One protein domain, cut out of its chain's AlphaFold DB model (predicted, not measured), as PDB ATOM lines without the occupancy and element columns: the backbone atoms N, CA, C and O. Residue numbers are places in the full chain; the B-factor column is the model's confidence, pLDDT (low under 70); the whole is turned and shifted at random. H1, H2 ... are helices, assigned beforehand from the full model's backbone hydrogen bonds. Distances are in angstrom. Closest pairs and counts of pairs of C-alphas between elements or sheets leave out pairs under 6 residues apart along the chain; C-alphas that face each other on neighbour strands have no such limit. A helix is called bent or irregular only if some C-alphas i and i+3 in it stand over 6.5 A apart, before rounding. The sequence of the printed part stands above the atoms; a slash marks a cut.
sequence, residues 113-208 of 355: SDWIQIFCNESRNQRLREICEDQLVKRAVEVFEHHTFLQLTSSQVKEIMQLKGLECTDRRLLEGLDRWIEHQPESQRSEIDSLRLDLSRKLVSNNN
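Overview. This is residues 113 to 208 of the 355 residues of the protein "BTB domain-containing protein" of Aedes albopictus (UniProt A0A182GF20). The longest helix, H7, folds back beside H6 as a helical hairpin at one end of the domain, and a second, shorter helical hairpin, H1 with H2, makes the other end. Between the two hairpins three short helices, H3, H4 and H5, form the middle: H3 and H4 pack on H6, and H5 packs on H7. The printed part has 96 residues with seven named helices, H1 to H7 in order along the chain, and no named strand; its class is all helix. It is compact, with a radius of gyration of the C-alphas of 13.3 A, and its C-alphas span 39 by 32 by 20 A along the three main axes.

Along the chain. H7 is residues 186 to 205, 28.5 A from first to last C-alpha; it begins with C-alpha 186 at (36.631, -2.866, 13.700) and ends with C-alpha 205 at (61.064, -0.223, 28.076). H7 has a kink of 40 degrees near residue 193, and it is irregular, but only just: C-alphas 191 and 194 are 6.7 A apart. Before it comes H6, residues 170 to 183, 20.3 A long. H5 is residues 154 to 161, H4 residues 147 to 151 and H3 residues 140 to 145. H2 is residues 126 to 138, 18.4 A long. H1 is residues 113 to 121, 12.3 A long, from C-alpha 113 at (32.512, 16.805, 28.236).

Arrangement. H7 and H6 form a helical hairpin; they touch, the closest C-alphas being those of Ile 181 and Arg 189, 5.7 A apart. Their lines stand at a shallow tilt of 17 degrees, opposite ways. H7 also touches H5, with its residues 188 to 192 alone, and the closest C-alphas, of Ser 154 and Gln 188, are 6.0 A apart. H5 and H7 run the same way at a shallow tilt of 25 degrees. H6 is the hub, touching three helices. It touches H3 with residues 172 to 177 alone, the closest C-alphas being those of Phe 144 and Gly 176, 4.9 A apart, at a shallow tilt of 32 degrees, the same way. It touches H4 with residues 179 to 183 alone, where the closest C-alphas, of Leu 150 and Trp 180, are 5.2 A apart. The helix packing is mostly aligned: of the 4 pairs of touching helices that have a tilt, those without H4, 3 are at a shallow tilt. H3 and H5 are near each other, with 6 pairs of C-alphas within 10 A. H4 and H1 only just touch, with 3 pairs of C-alphas within 8 A, the closest being those of Ser 113 and Thr 148, 5.9 A apart. H1 and H2 form the other helical hairpin; they touch, with the C-alphas of Trp 115 and Cys 132 closest at 6.1 A, at a steep tilt of 40 degrees, opposite ways. H1 and H2 are each apart from H6 and H7. In H1, H2, H3, H5 and H6 every O i to N i+4 pair is within hydrogen-bond range; in H7 11 of 16 are, and in H4 0 of 1, where 2 of 2 O i to N i+3 pairs are within range.

Size, cuts and confidence. The two C-alphas farthest apart are those of Arg 124 and Asn 208, 41.9 A. The printed part has no cut. The link from H5 to H6, 8 residues, is short; the other links are tight, and no link is long. The mean pLDDT of the printed part is 80.7. Residues 171, 188, 190 and 199 to 208 are under 70, and the mean of H7 is 66.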
ATOM      1  N   SER A 113      33.246  16.929  29.500       93.62
ATOM      2  CA  SER A 113      32.512  16.805  28.236       93.62
ATOM      3  C   SER A 113      32.616  18.070  27.382       93.62
ATOM      4  O   SER A 113      32.934  17.969  26.198       93.62
ATOM      5  N   ASP A 114      32.409  19.247  27.982       93.94
ATOM      6  CA  ASP A 114      32.500  20.544  27.309       93.94
ATOM      7  C   ASP A 114      33.905  20.744  26.711       93.94
ATOM      8  O   ASP A 114      34.035  21.096  25.539       93.94
ATOM      9  N   TRP A 115      34.968  20.449  27.471       94.88
ATOM     10  CA  TRP A 115      36.355  20.568  26.995       94.88
ATOM     11  C   TRP A 115      36.683  19.608  25.852       94.88
ATOM     12  O   TRP A 115      37.285  20.022  24.863       94.88
ATOM     13  N   ILE A 116      36.242  18.350  25.942       93.00
ATOM     14  CA  ILE A 116      36.405  17.380  24.850       93.00
ATOM     15  C   ILE A 116      35.714  17.905  23.582       93.00
ATOM     16  O   ILE A 116      36.307  17.909  22.505       93.00
ATOM     17  N   GLN A 117      34.487  18.419  23.704       92.12
ATOM     18  CA  GLN A 117      33.751  18.973  22.566       92.12
ATOM     19  C   GLN A 117      34.424  20.222  21.982       92.12
ATOM     20  O   GLN A 117      34.482  20.368  20.760       92.12
ATOM     21  N   ILE A 118      34.955  21.118  22.820       92.19
ATOM     22  CA  ILE A 118      35.706  22.295  22.360       92.19
ATOM     23  C   ILE A 118      36.943  21.852  21.576       92.19
ATOM     24  O   ILE A 118      37.156  22.334  20.464       92.19
ATOM     25  N   PHE A 119      37.712  20.893  22.094       91.25
ATOM     26  CA  PHE A 119      38.893  20.355  21.417       91.25
ATOM     27  C   PHE A 119      38.558  19.740  20.052       91.25
ATOM     28  O   PHE A 119      39.275  19.937  19.074       91.25
ATOM     29  N   CYS A 120      37.442  19.027  19.945       88.69
ATOM     30  CA  CYS A 120      37.039  18.397  18.690       88.69
ATOM     31  C   CYS A 120      36.560  19.393  17.629       88.69
ATOM     32  O   CYS A 120      36.756  19.156  16.436       88.69
ATOM     33  N   ASN A 121      35.916  20.481  18.053       87.00
ATOM     34  CA  ASN A 121      35.211  21.392  17.152       87.00
ATOM     35  C   ASN A 121      36.002  22.671  16.832       87.00
ATOM     36  O   ASN A 121      35.794  23.268  15.773       87.00
ATOM     37  N   GLU A 122      36.905  23.105  17.714       83.75
ATOM     38  CA  GLU A 122      37.649  24.355  17.564       83.75
ATOM     39  C   GLU A 122      39.098  24.106  17.120       83.75
ATOM     40  O   GLU A 122      39.945  23.631  17.879       83.75
ATOM     41  N   SER A 123      39.385  24.481  15.872       76.38
ATOM     42  CA  SER A 123      40.711  24.383  15.242       76.38
ATOM     43  C   SER A 123      41.266  25.730  14.771       76.38
ATOM     44  O   SER A 123      42.395  25.794  14.288       76.38
ATOM     45  N   ARG A 124      40.490  26.819  14.864       82.06
ATOM     46  CA  ARG A 124      40.861  28.118  14.279       82.06
ATOM     47  C   ARG A 124      41.419  29.076  15.315       82.06
ATOM     48  O   ARG A 124      42.314  29.859  14.999       82.06
ATOM     49  N   ASN A 125      40.888  29.047  16.535       88.00
ATOM     50  CA  ASN A 125      41.363  29.920  17.601       88.00
ATOM     51  C   ASN A 125      42.464  29.252  18.431       88.00
ATOM     52  O   ASN A 125      42.187  28.543  19.396       88.00
ATOM     53  N   GLN A 126      43.718  29.564  18.097       90.38
ATOM     54  CA  GLN A 126      44.902  29.038  18.785       90.38
ATOM     55  C   GLN A 126      44.892  29.298  20.301       90.38
ATOM     56  O   GLN A 126      45.256  28.422  21.074       90.38
ATOM     57  N   ARG A 127      44.421  30.467  20.756       90.88
ATOM     58  CA  ARG A 127      44.379  30.777  22.197       90.88
ATOM     59  C   ARG A 127      43.338  29.944  22.934       90.88
ATOM     60  O   ARG A 127      43.569  29.532  24.063       90.88
ATOM     61  N   LEU A 128      42.181  29.719  22.310       93.75
ATOM     62  CA  LEU A 128      41.159  28.840  22.877       93.75
ATOM     63  C   LEU A 128      41.659  27.393  22.903       93.75
ATOM     64  O   LEU A 128      41.448  26.694  23.891       93.75
ATOM     65  N   ARG A 129      42.373  26.983  21.850       91.81
ATOM     66  CA  ARG A 129      43.007  25.670  21.753       91.81
ATOM     67  C   ARG A 129      44.008  25.436  22.882       91.81
ATOM     68  O   ARG A 129      43.886  24.437  23.572       91.81
ATOM     69  N   GLU A 130      44.902  26.387  23.134       92.00
ATOM     70  CA  GLU A 130      45.885  26.319  24.226       92.00
ATOM     71  C   GLU A 130      45.222  26.175  25.604       92.00
ATOM     72  O   GLU A 130      45.629  25.337  26.405       92.00
ATOM     73  N   ILE A 131      44.164  26.952  25.874       93.62
ATOM     74  CA  ILE A 131      43.404  26.838  27.129       93.62
ATOM     75  C   ILE A 131      42.751  25.456  27.229       93.62
ATOM     76  O   ILE A 131      42.788  24.828  28.283       93.62
ATOM     77  N   CYS A 132      42.158  24.976  26.139       94.44
ATOM     78  CA  CYS A 132      41.511  23.673  26.099       94.44
ATOM     79  C   CYS A 132      42.507  22.527  26.332       94.44
ATOM     80  O   CYS A 132      42.227  21.626  27.117       94.44
ATOM     81  N   GLU A 133      43.670  22.570  25.684       92.81
ATOM     82  CA  GLU A 133      44.742  21.585  25.848       92.81
ATOM     83  C   GLU A 133      45.259  21.547  27.288       92.81
ATOM     84  O   GLU A 133      45.381  20.464  27.854       92.81
ATOM     85  N   ASP A 134      45.467  22.705  27.921       93.81
ATOM     86  CA  ASP A 134      45.847  22.796  29.337       93.81
ATOM     87  C   ASP A 134      44.804  22.140  30.262       93.81
ATOM     88  O   ASP A 134      45.159  21.413  31.193       93.81
ATOM     89  N   GLN A 135      43.512  22.345  29.991       94.38
ATOM     90  CA  GLN A 135      42.443  21.731  30.785       94.38
ATOM     91  C   GLN A 135      42.330  20.220  30.557       94.38
ATOM     92  O   GLN A 135      42.113  19.480  31.519       94.38
ATOM     93  N   LEU A 136      42.523  19.743  29.323       93.31
ATOM     94  CA  LEU A 136      42.563  18.308  29.023       93.31
ATOM     95  C   LEU A 136      43.773  17.628  29.667       93.31
ATOM     96  O   LEU A 136      43.639  16.528  30.194       93.31
ATOM     97  N   VAL A 137      44.932  18.287  29.665       91.56
ATOM     98  CA  VAL A 137      46.161  17.784  30.285       91.56
ATOM     99  C   VAL A 137      46.005  17.621  31.796       91.56
ATOM    100  O   VAL A 137      46.300  16.544  32.315       91.56
ATOM    101  N   LYS A 138      45.484  18.640  32.488       89.12
ATOM    102  CA  LYS A 138      45.270  18.619  33.949       89.12
ATOM    103  C   LYS A 138      44.202  17.624  34.394       89.12
ATOM    104  O   LYS A 138      44.263  17.091  35.493       89.12
ATOM    105  N   ARG A 139      43.198  17.378  33.547       88.81
ATOM    106  CA  ARG A 139      42.084  16.455  33.831       88.81
ATOM    107  C   ARG A 139      42.179  15.160  33.029       88.81
ATOM    108  O   ARG A 139      41.164  14.508  32.803       88.81
ATOM    109  N   ALA A 140      43.382  14.768  32.603       87.38
ATOM    110  CA  ALA A 140      43.588  13.647  31.685       87.38
ATOM    111  C   ALA A 140      42.930  12.345  32.174       87.38
ATOM    112  O   ALA A 140      42.275  11.654  31.397       87.38
ATOM    113  N   VAL A 141      43.038  12.033  33.471       84.25
ATOM    114  CA  VAL A 141      42.405  10.841  34.066       84.25
ATOM    115  C   VAL A 141      40.883  10.873  33.897       84.25
ATOM    116  O   VAL A 141      40.302   9.902  33.421       84.25
ATOM    117  N   GLU A 142      40.243  12.002  34.212       87.62
ATOM    118  CA  GLU A 142      38.794  12.165  34.052       87.62
ATOM    119  C   GLU A 142      38.381  12.093  32.577       87.62
ATOM    120  O   GLU A 142      37.361  11.487  32.261       87.62
ATOM    121  N   VAL A 143      39.181  12.663  31.666       90.75
ATOM    122  CA  VAL A 143      38.939  12.619  30.214       90.75
ATOM    123  C   VAL A 143      38.873  11.175  29.720       90.75
ATOM    124  O   VAL A 143      37.893  10.810  29.073       90.75
ATOM    125  N   PHE A 144      39.862  10.341  30.053       86.88
ATOM    126  CA  PHE A 144      39.904   8.938  29.619       86.88
ATOM    127  C   PHE A 144      38.808   8.070  30.261       86.88
ATOM    128  O   PHE A 144      38.373   7.072  29.679       86.88
ATOM    129  N   GLU A 145      38.324   8.450  31.444       85.44
ATOM    130  CA  GLU A 145      37.211   7.779  32.121       85.44
ATOM    131  C   GLU A 145      35.826   8.277  31.650       85.44
ATOM    132  O   GLU A 145      34.807   7.610  31.882       85.44
ATOM    133  N   HIS A 146      35.751   9.410  30.953       90.62
ATOM    134  CA  HIS A 146      34.481  10.009  30.566       90.62
ATOM    135  C   HIS A 146      33.848   9.332  29.340       90.62
ATOM    136  O   HIS A 146      34.508   8.996  28.360       90.62
ATOM    137  N   HIS A 147      32.520   9.189  29.336       89.06
ATOM    138  CA  HIS A 147      31.790   8.542  28.237       89.06
ATOM    139  C   HIS A 147      31.917   9.289  26.895       89.06
ATOM    140  O   HIS A 147      31.906   8.661  25.840       89.06
ATOM    141  N   THR A 148      32.069  10.619  26.917       89.75
ATOM    142  CA  THR A 148      32.276  11.435  25.702       89.75
ATOM    143  C   THR A 148      33.568  11.069  24.974       89.75
ATOM    144  O   THR A 148      33.614  11.161  23.752       89.75
ATOM    145  N   PHE A 149      34.596  10.595  25.688       90.44
ATOM    146  CA  PHE A 149      35.839  10.132  25.068       90.44
ATOM    147  C   PHE A 149      35.605   8.923  24.151       90.44
ATOM    148  O   PHE A 149      36.190   8.832  23.077       90.44
ATOM    149  N   LEU A 150      34.663   8.042  24.508       88.12
ATOM    150  CA  LEU A 150      34.282   6.879  23.698       88.12
ATOM    151  C   LEU A 150      33.572   7.258  22.390       88.12
ATOM    152  O   LEU A 150      33.386   6.404  21.535       88.12
ATOM    153  N   GLN A 151      33.157   8.513  22.221       88.94
ATOM    154  CA  GLN A 151      32.487   8.991  21.007       88.94
ATOM    155  C   GLN A 151      33.461   9.632  20.007       88.94
ATOM    156  O   GLN A 151      33.048  10.028  18.918       88.94
ATOM    157  N   LEU A 152      34.738   9.752  20.375       89.75
ATOM    158  CA  LEU A 152      35.763  10.385  19.553       89.75
ATOM    159  C   LEU A 152      36.185   9.506  18.380       89.75
ATOM    160  O   LEU A 152      36.210   8.280  18.492       89.75
ATOM    161  N   THR A 153      36.575  10.143  17.276       89.00
ATOM    162  CA  THR A 153      37.182   9.453  16.132       89.00
ATOM    163  C   THR A 153      38.615   9.033  16.442       89.00
ATOM    164  O   THR A 153      39.284   9.632  17.290       89.00
ATOM    165  N   SER A 154      39.130   8.056  15.688       85.81
ATOM    166  CA  SER A 154      40.529   7.629  15.793       85.81
ATOM    167  C   SER A 154      41.499   8.816  15.762       85.81
ATOM    168  O   SER A 154      42.335   8.949  16.647       85.81
ATOM    169  N   SER A 155      41.349   9.736  14.807       87.50
ATOM    170  CA  SER A 155      42.187  10.938  14.686       87.50
ATOM    171  C   SER A 155      42.181  11.826  15.935       87.50
ATOM    172  O   SER A 155      43.245  12.275  16.358       87.50
ATOM    173  N   GLN A 156      41.016  12.047  16.545       89.69
ATOM    174  CA  GLN A 156      40.868  12.887  17.735       89.69
ATOM    175  C   GLN A 156      41.518  12.238  18.956       89.69
ATOM    176  O   GLN A 156      42.224  12.909  19.704       89.69
ATOM    177  N   VAL A 157      41.345  10.924  19.127       89.00
ATOM    178  CA  VAL A 157      42.014  10.176  20.202       89.00
ATOM    179  C   VAL A 157      43.528  10.267  20.058       89.00
ATOM    180  O   VAL A 157      44.212  10.576  21.032       89.00
ATOM    181  N   LYS A 158      44.060  10.074  18.843       86.94
ATOM    182  CA  LYS A 158      45.502  10.216  18.582       86.94
ATOM    183  C   LYS A 158      46.017  11.585  18.997       86.94
ATOM    184  O   LYS A 158      47.075  11.668  19.612       86.94
ATOM    185  N   GLU A 159      45.273  12.633  18.669       89.00
ATOM    186  CA  GLU A 159      45.655  14.003  18.987       89.00
ATOM    187  C   GLU A 159      45.672  14.253  20.502       89.00
ATOM    188  O   GLU A 159      46.676  14.735  21.022       89.00
ATOM    189  N   ILE A 160      44.623  13.834  21.224       89.44
ATOM    190  CA  ILE A 160      44.554  13.955  22.692       89.44
ATOM    191  C   ILE A 160      45.702  13.186  23.356       89.44
ATOM    192  O   ILE A 160      46.359  13.702  24.257       89.44
ATOM    193  N   MET A 161      45.989  11.966  22.898       83.94
ATOM    194  CA  MET A 161      47.060  11.135  23.462       83.94
ATOM    195  C   MET A 161      48.470  11.660  23.164       83.94
ATOM    196  O   MET A 161      49.424  11.280  23.841       83.94
ATOM    197  N   GLN A 162      48.620  12.504  22.143       85.12
ATOM    198  CA  GLN A 162      49.887  13.140  21.783       85.12
ATOM    199  C   GLN A 162      50.093  14.493  22.474       85.12
ATOM    200  O   GLN A 162      51.164  15.093  22.314       85.12
ATOM    201  N   LEU A 163      49.115  14.967  23.258       86.81
ATOM    202  CA  LEU A 163      49.273  16.174  24.060       86.81
ATOM    203  C   LEU A 163      50.455  16.017  25.019       86.81
ATOM    204  O   LEU A 163      50.644  14.997  25.686       86.81
ATOM    205  N   LYS A 164      51.293  17.050  25.071       81.81
ATOM    206  CA  LYS A 164      52.482  17.043  25.921       81.81
ATOM    207  C   LYS A 164      52.076  17.295  27.366       81.81
ATOM    208  O   LYS A 164      51.384  18.263  27.650       81.81
ATOM    209  N   GLY A 165      52.592  16.469  28.271       79.62
ATOM    210  CA  GLY A 165      52.470  16.696  29.709       79.62
ATOM    211  C   GLY A 165      51.164  16.223  30.337       79.62
ATOM    212  O   GLY A 165      50.890  16.671  31.440       79.62
ATOM    213  N   LEU A 166      50.397  15.338  29.679       84.12
ATOM    214  CA  LEU A 166      49.209  14.690  30.259       84.12
ATOM    215  C   LEU A 166      49.475  14.259  31.711       84.12
ATOM    216  O   LEU A 166      50.390  13.471  31.962       84.12
ATOM    217  N   GLU A 167      48.669  14.742  32.660       81.44
ATOM    218  CA  GLU A 167      48.799  14.420  34.088       81.44
ATOM    219  C   GLU A 167      48.185  13.039  34.393       81.44
ATOM    220  O   GLU A 167      47.267  12.880  35.196       81.44
ATOM    221  N   CYS A 168      48.674  12.006  33.705       75.44
ATOM    222  CA  CYS A 168      48.251  10.622  33.879       75.44
ATOM    223  C   CYS A 168      49.423   9.651  33.689       75.44
ATOM    224  O   CYS A 168      50.336   9.892  32.903       75.44
ATOM    225  N   THR A 169      49.386   8.507  34.372       70.81
ATOM    226  CA  THR A 169      50.369   7.433  34.152       70.81
ATOM    227  C   THR A 169      50.151   6.757  32.796       70.81
ATOM    228  O   THR A 169      48.997   6.539  32.420       70.81
ATOM    229  N   ASP A 170      51.224   6.295  32.149       71.94
ATOM    230  CA  ASP A 170      51.174   5.505  30.903       71.94
ATOM    231  C   ASP A 170      50.164   4.337  30.969       71.94
ATOM    232  O   ASP A 170      49.508   4.011  29.983       71.94
ATOM    233  N   ARG A 171      49.985   3.729  32.152       67.06
ATOM    234  CA  ARG A 171      49.010   2.654  32.386       67.06
ATOM    235  C   ARG A 171      47.557   3.125  32.269       67.06
ATOM    236  O   ARG A 171      46.775   2.480  31.586       67.06
ATOM    237  N   ARG A 172      47.194   4.245  32.900       73.25
ATOM    238  CA  ARG A 172      45.843   4.835  32.793       73.25
ATOM    239  C   ARG A 172      45.521   5.253  31.363       73.25
ATOM    240  O   ARG A 172      44.390   5.112  30.913       73.25
ATOM    241  N   LEU A 173      46.534   5.728  30.651       77.25
ATOM    242  CA  LEU A 173      46.432   6.074  29.243       77.25
ATOM    243  C   LEU A 173      46.216   4.824  28.367       77.25
ATOM    244  O   LEU A 173      45.389   4.869  27.457       77.25
ATOM    245  N   LEU A 174      46.874   3.695  28.669       73.69
ATOM    246  CA  LEU A 174      46.561   2.404  28.041       73.69
ATOM    247  C   LEU A 174      45.147   1.910  28.374       73.69
ATOM    248  O   LEU A 174      44.431   1.519  27.462       73.69
ATOM    249  N   GLU A 175      44.731   1.952  29.640       77.12
ATOM    250  CA  GLU A 175      43.391   1.510  30.068       77.12
ATOM    251  C   GLU A 175      42.285   2.329  29.379       77.12
ATOM    252  O   GLU A 175      41.297   1.773  28.898       77.12
ATOM    253  N   GLY A 176      42.475   3.647  29.256       81.94
ATOM    254  CA  GLY A 176      41.579   4.517  28.494       81.94
ATOM    255  C   GLY A 176      41.523   4.163  27.007       81.94
ATOM    256  O   GLY A 176      40.445   4.163  26.409       81.94
ATOM    257  N   LEU A 177      42.670   3.822  26.413       83.06
ATOM    258  CA  LEU A 177      42.747   3.402  25.015       83.06
ATOM    259  C   LEU A 177      42.064   2.051  24.786       83.06
ATOM    260  O   LEU A 177      41.291   1.921  23.840       83.06
ATOM    261  N   ASP A 178      42.313   1.071  25.652       80.94
ATOM    262  CA  ASP A 178      41.682  -0.248  25.599       80.94
ATOM    263  C   ASP A 178      40.160  -0.112  25.683       80.94
ATOM    264  O   ASP A 178      39.435  -0.630  24.830       80.94
ATOM    265  N   ARG A 179      39.677   0.705  26.625       85.19
ATOM    266  CA  ARG A 179      38.251   1.002  26.758       85.19
ATOM    267  C   ARG A 179      37.674   1.649  25.500       85.19
ATOM    268  O   ARG A 179      36.564   1.302  25.096       85.19
ATOM    269  N   TRP A 180      38.392   2.583  24.875       88.31
ATOM    270  CA  TRP A 180      37.955   3.172  23.609       88.31
ATOM    271  C   TRP A 180      37.879   2.106  22.509       88.31
ATOM    272  O   TRP A 180      36.832   1.970  21.884       88.31
ATOM    273  N   ILE A 181      38.921   1.286  22.334       84.50
ATOM    274  CA  ILE A 181      38.978   0.213  21.323       84.50
ATOM    275  C   ILE A 181      37.794  -0.751  21.472       84.50
ATOM    276  O   ILE A 181      37.145  -1.089  20.475       84.50
ATOM    277  N   GLU A 182      37.477  -1.165  22.699       84.38
ATOM    278  CA  GLU A 182      36.356  -2.065  22.996       84.38
ATOM    279  C   GLU A 182      35.010  -1.518  22.496       84.38
ATOM    280  O   GLU A 182      34.183  -2.286  22.001       84.38
ATOM    281  N   HIS A 183      34.819  -0.196  22.540       83.81
ATOM    282  CA  HIS A 183      33.569   0.472  22.166       83.81
ATOM    283  C   HIS A 183      33.503   0.912  20.693       83.81
ATOM    284  O   HIS A 183      32.464   1.411  20.258       83.81
ATOM    285  N   GLN A 184      34.571   0.719  19.909       84.31
ATOM    286  CA  GLN A 184      34.620   1.120  18.498       84.31
ATOM    287  C   GLN A 184      34.390  -0.032  17.510       84.31
ATOM    288  O   GLN A 184      34.744  -1.179  17.805       84.31
ATOM    289  N   PRO A 185      33.868   0.261  16.299       76.44
ATOM    290  CA  PRO A 185      33.800  -0.703  15.205       76.44
ATOM    291  C   PRO A 185      35.201  -1.082  14.697       76.44
ATOM    292  O   PRO A 185      36.137  -0.283  14.765       76.44
ATOM    293  N   GLU A 186      35.342  -2.290  14.136       73.38
ATOM    294  CA  GLU A 186      36.631  -2.866  13.700       73.38
ATOM    295  C   GLU A 186      37.453  -1.952  12.777       73.38
ATOM    296  O   GLU A 186      38.682  -1.929  12.869       73.38
ATOM    297  N   SER A 187      36.792  -1.142  11.943       71.25
ATOM    298  CA  SER A 187      37.448  -0.190  11.039       71.25
ATOM    299  C   SER A 187      38.326   0.831  11.769       71.25
ATOM    300  O   SER A 187      39.416   1.134  11.295       71.25
ATOM    301  N   GLN A 188      37.900   1.317  12.939       66.38
ATOM    302  CA  GLN A 188      38.658   2.296  13.725       66.38
ATOM    303  C   GLN A 188      39.728   1.655  14.628       66.38
ATOM    304  O   GLN A 188      40.708   2.317  14.971       66.38
ATOM    305  N   ARG A 189      39.579   0.368  14.984       70.81
ATOM    306  CA  ARG A 189      40.523  -0.360  15.857       70.81
ATOM    307  C   ARG A 189      41.905  -0.502  15.215       70.81
ATOM    308  O   ARG A 189      42.912  -0.132  15.816       70.81
ATOM    309  N   SER A 190      41.927  -0.921  13.947       69.12
ATOM    310  CA  SER A 190      43.166  -1.161  13.191       69.12
ATOM    311  C   SER A 190      44.085   0.065  13.088       69.12
ATOM    312  O   SER A 190      45.308  -0.065  13.061       69.12
ATOM    313  N   GLU A 191      43.520   1.278  13.085       70.06
ATOM    314  CA  GLU A 191      44.297   2.517  13.013       70.06
ATOM    315  C   GLU A 191      44.999   2.873  14.328       70.06
ATOM    316  O   GLU A 191      45.977   3.632  14.309       70.06
ATOM    317  N   ILE A 192      44.489   2.385  15.457       73.31
ATOM    318  CA  ILE A 192      44.962   2.715  16.806       73.31
ATOM    319  C   ILE A 192      45.796   1.588  17.425       73.31
ATOM    320  O   ILE A 192      46.621   1.861  18.299       73.31
ATOM    321  N   ASP A 193      45.708   0.366  16.898       73.31
ATOM    322  CA  ASP A 193      46.524  -0.771  17.339       73.31
ATOM    323  C   ASP A 193      48.036  -0.491  17.287       73.31
ATOM    324  O   ASP A 193      48.775  -0.903  18.181       73.31
ATOM    325  N   SER A 194      48.515   0.271  16.297       72.19
ATOM    326  CA  SER A 194      49.933   0.668  16.220       72.19
ATOM    327  C   SER A 194      50.369   1.542  17.403       72.19
ATOM    328  O   SER A 194      51.417   1.292  18.000       72.19
ATOM    329  N   LEU A 195      49.536   2.507  17.802       70.06
ATOM    330  CA  LEU A 195      49.794   3.378  18.952       70.06
ATOM    331  C   LEU A 195      49.691   2.625  20.271       70.06
ATOM    332  O   LEU A 195      50.522   2.830  21.155       70.06
ATOM    333  N   ARG A 196      48.719   1.716  20.382       75.94
ATOM    334  CA  ARG A 196      48.604   0.806  21.522       75.94
ATOM    335  C   ARG A 196      49.883  -0.015  21.686       75.94
ATOM    336  O   ARG A 196      50.437  -0.074  22.779       75.94
ATOM    337  N   LEU A 197      50.396  -0.602  20.602       71.44
ATOM    338  CA  LEU A 197      51.636  -1.386  20.618       71.44
ATOM    339  C   LEU A 197      52.861  -0.545  20.991       71.44
ATOM    340  O   LEU A 197      53.734  -1.038  21.706       71.44
ATOM    341  N   ASP A 198      52.944   0.700  20.524       71.56
ATOM    342  CA  ASP A 198      54.037   1.611  20.874       71.56
ATOM    343  C   ASP A 198      53.998   2.012  22.357       71.56
ATOM    344  O   ASP A 198      55.041   2.041  23.013       71.56
ATOM    345  N   LEU A 199      52.811   2.273  22.909       67.25
ATOM    346  CA  LEU A 199      52.616   2.577  24.330       67.25
ATOM    347  C   LEU A 199      52.907   1.367  25.220       67.25
ATOM    348  O   LEU A 199      53.631   1.491  26.208       67.25
ATOM    349  N   SER A 200      52.448   0.181  24.821       62.72
ATOM    350  CA  SER A 200      52.801  -1.080  25.478       62.72
ATOM    351  C   SER A 200      54.312  -1.318  25.452       62.72
ATOM    352  O   SER A 200      54.897  -1.665  26.475       62.72
ATOM    353  N   ARG A 201      54.985  -1.054  24.322       62.75
ATOM    354  CA  ARG A 201      56.454  -1.135  24.226       62.75
ATOM    355  C   ARG A 201      57.150  -0.111  25.123       62.75
ATOM    356  O   ARG A 201      58.123  -0.480  25.773       62.75
ATOM    357  N   LYS A 202      56.653   1.129  25.207       60.28
ATOM    358  CA  LYS A 202      57.188   2.167  26.108       60.28
ATOM    359  C   LYS A 202      57.063   1.788  27.580       60.28
ATOM    360  O   LYS A 202      58.013   1.964  28.335       60.28
ATOM    361  N   LEU A 203      55.933   1.208  27.976       53.19
ATOM    362  CA  LEU A 203      55.734   0.670  29.323       53.19
ATOM    363  C   LEU A 203      56.662  -0.510  29.623       53.19
ATOM    364  O   LEU A 203      57.146  -0.651  30.746       53.19
ATOM    365  N   VAL A 204      56.954  -1.343  28.624       46.78
ATOM    366  CA  VAL A 204      57.939  -2.426  28.748       46.78
ATOM    367  C   VAL A 204      59.370  -1.871  28.821       46.78
ATOM    368  O   VAL A 204      60.154  -2.354  29.631       46.78
ATOM    369  N   SER A 205      59.715  -0.819  28.070       43.34
ATOM    370  CA  SER A 205      61.064  -0.223  28.076       43.34
ATOM    371  C   SER A 205      61.348   0.682  29.280       43.34
ATOM    372  O   SER A 205      62.481   0.729  29.756       43.34
ATOM    373  N   ASN A 206      60.335   1.381  29.807       42.72
ATOM    374  CA  ASN A 206      60.443   2.160  31.049       42.72
ATOM    375  C   ASN A 206      60.560   1.255  32.289       42.72
ATOM    376  O   ASN A 206      60.972   1.718  33.348       42.72
ATOM    377  N   ASN A 207      60.293  -0.046  32.137       38.44
ATOM    378  CA  ASN A 207      60.598  -1.090  33.114       38.44
ATOM    379  C   ASN A 207      62.033  -1.641  32.979       38.44
ATOM    380  O   ASN A 207      62.265  -2.804  33.301       38.44
ATOM    381  N   ASN A 208      63.018  -0.823  32.573       31.20
ATOM    382  CA  ASN A 208      64.447  -1.128  32.745       31.20
ATOM    383  C   ASN A 208      64.835  -1.137  34.241       31.20
ATOM    384  O   ASN A 208      65.645  -0.347  34.725       31.20
TER     385      ASN A 208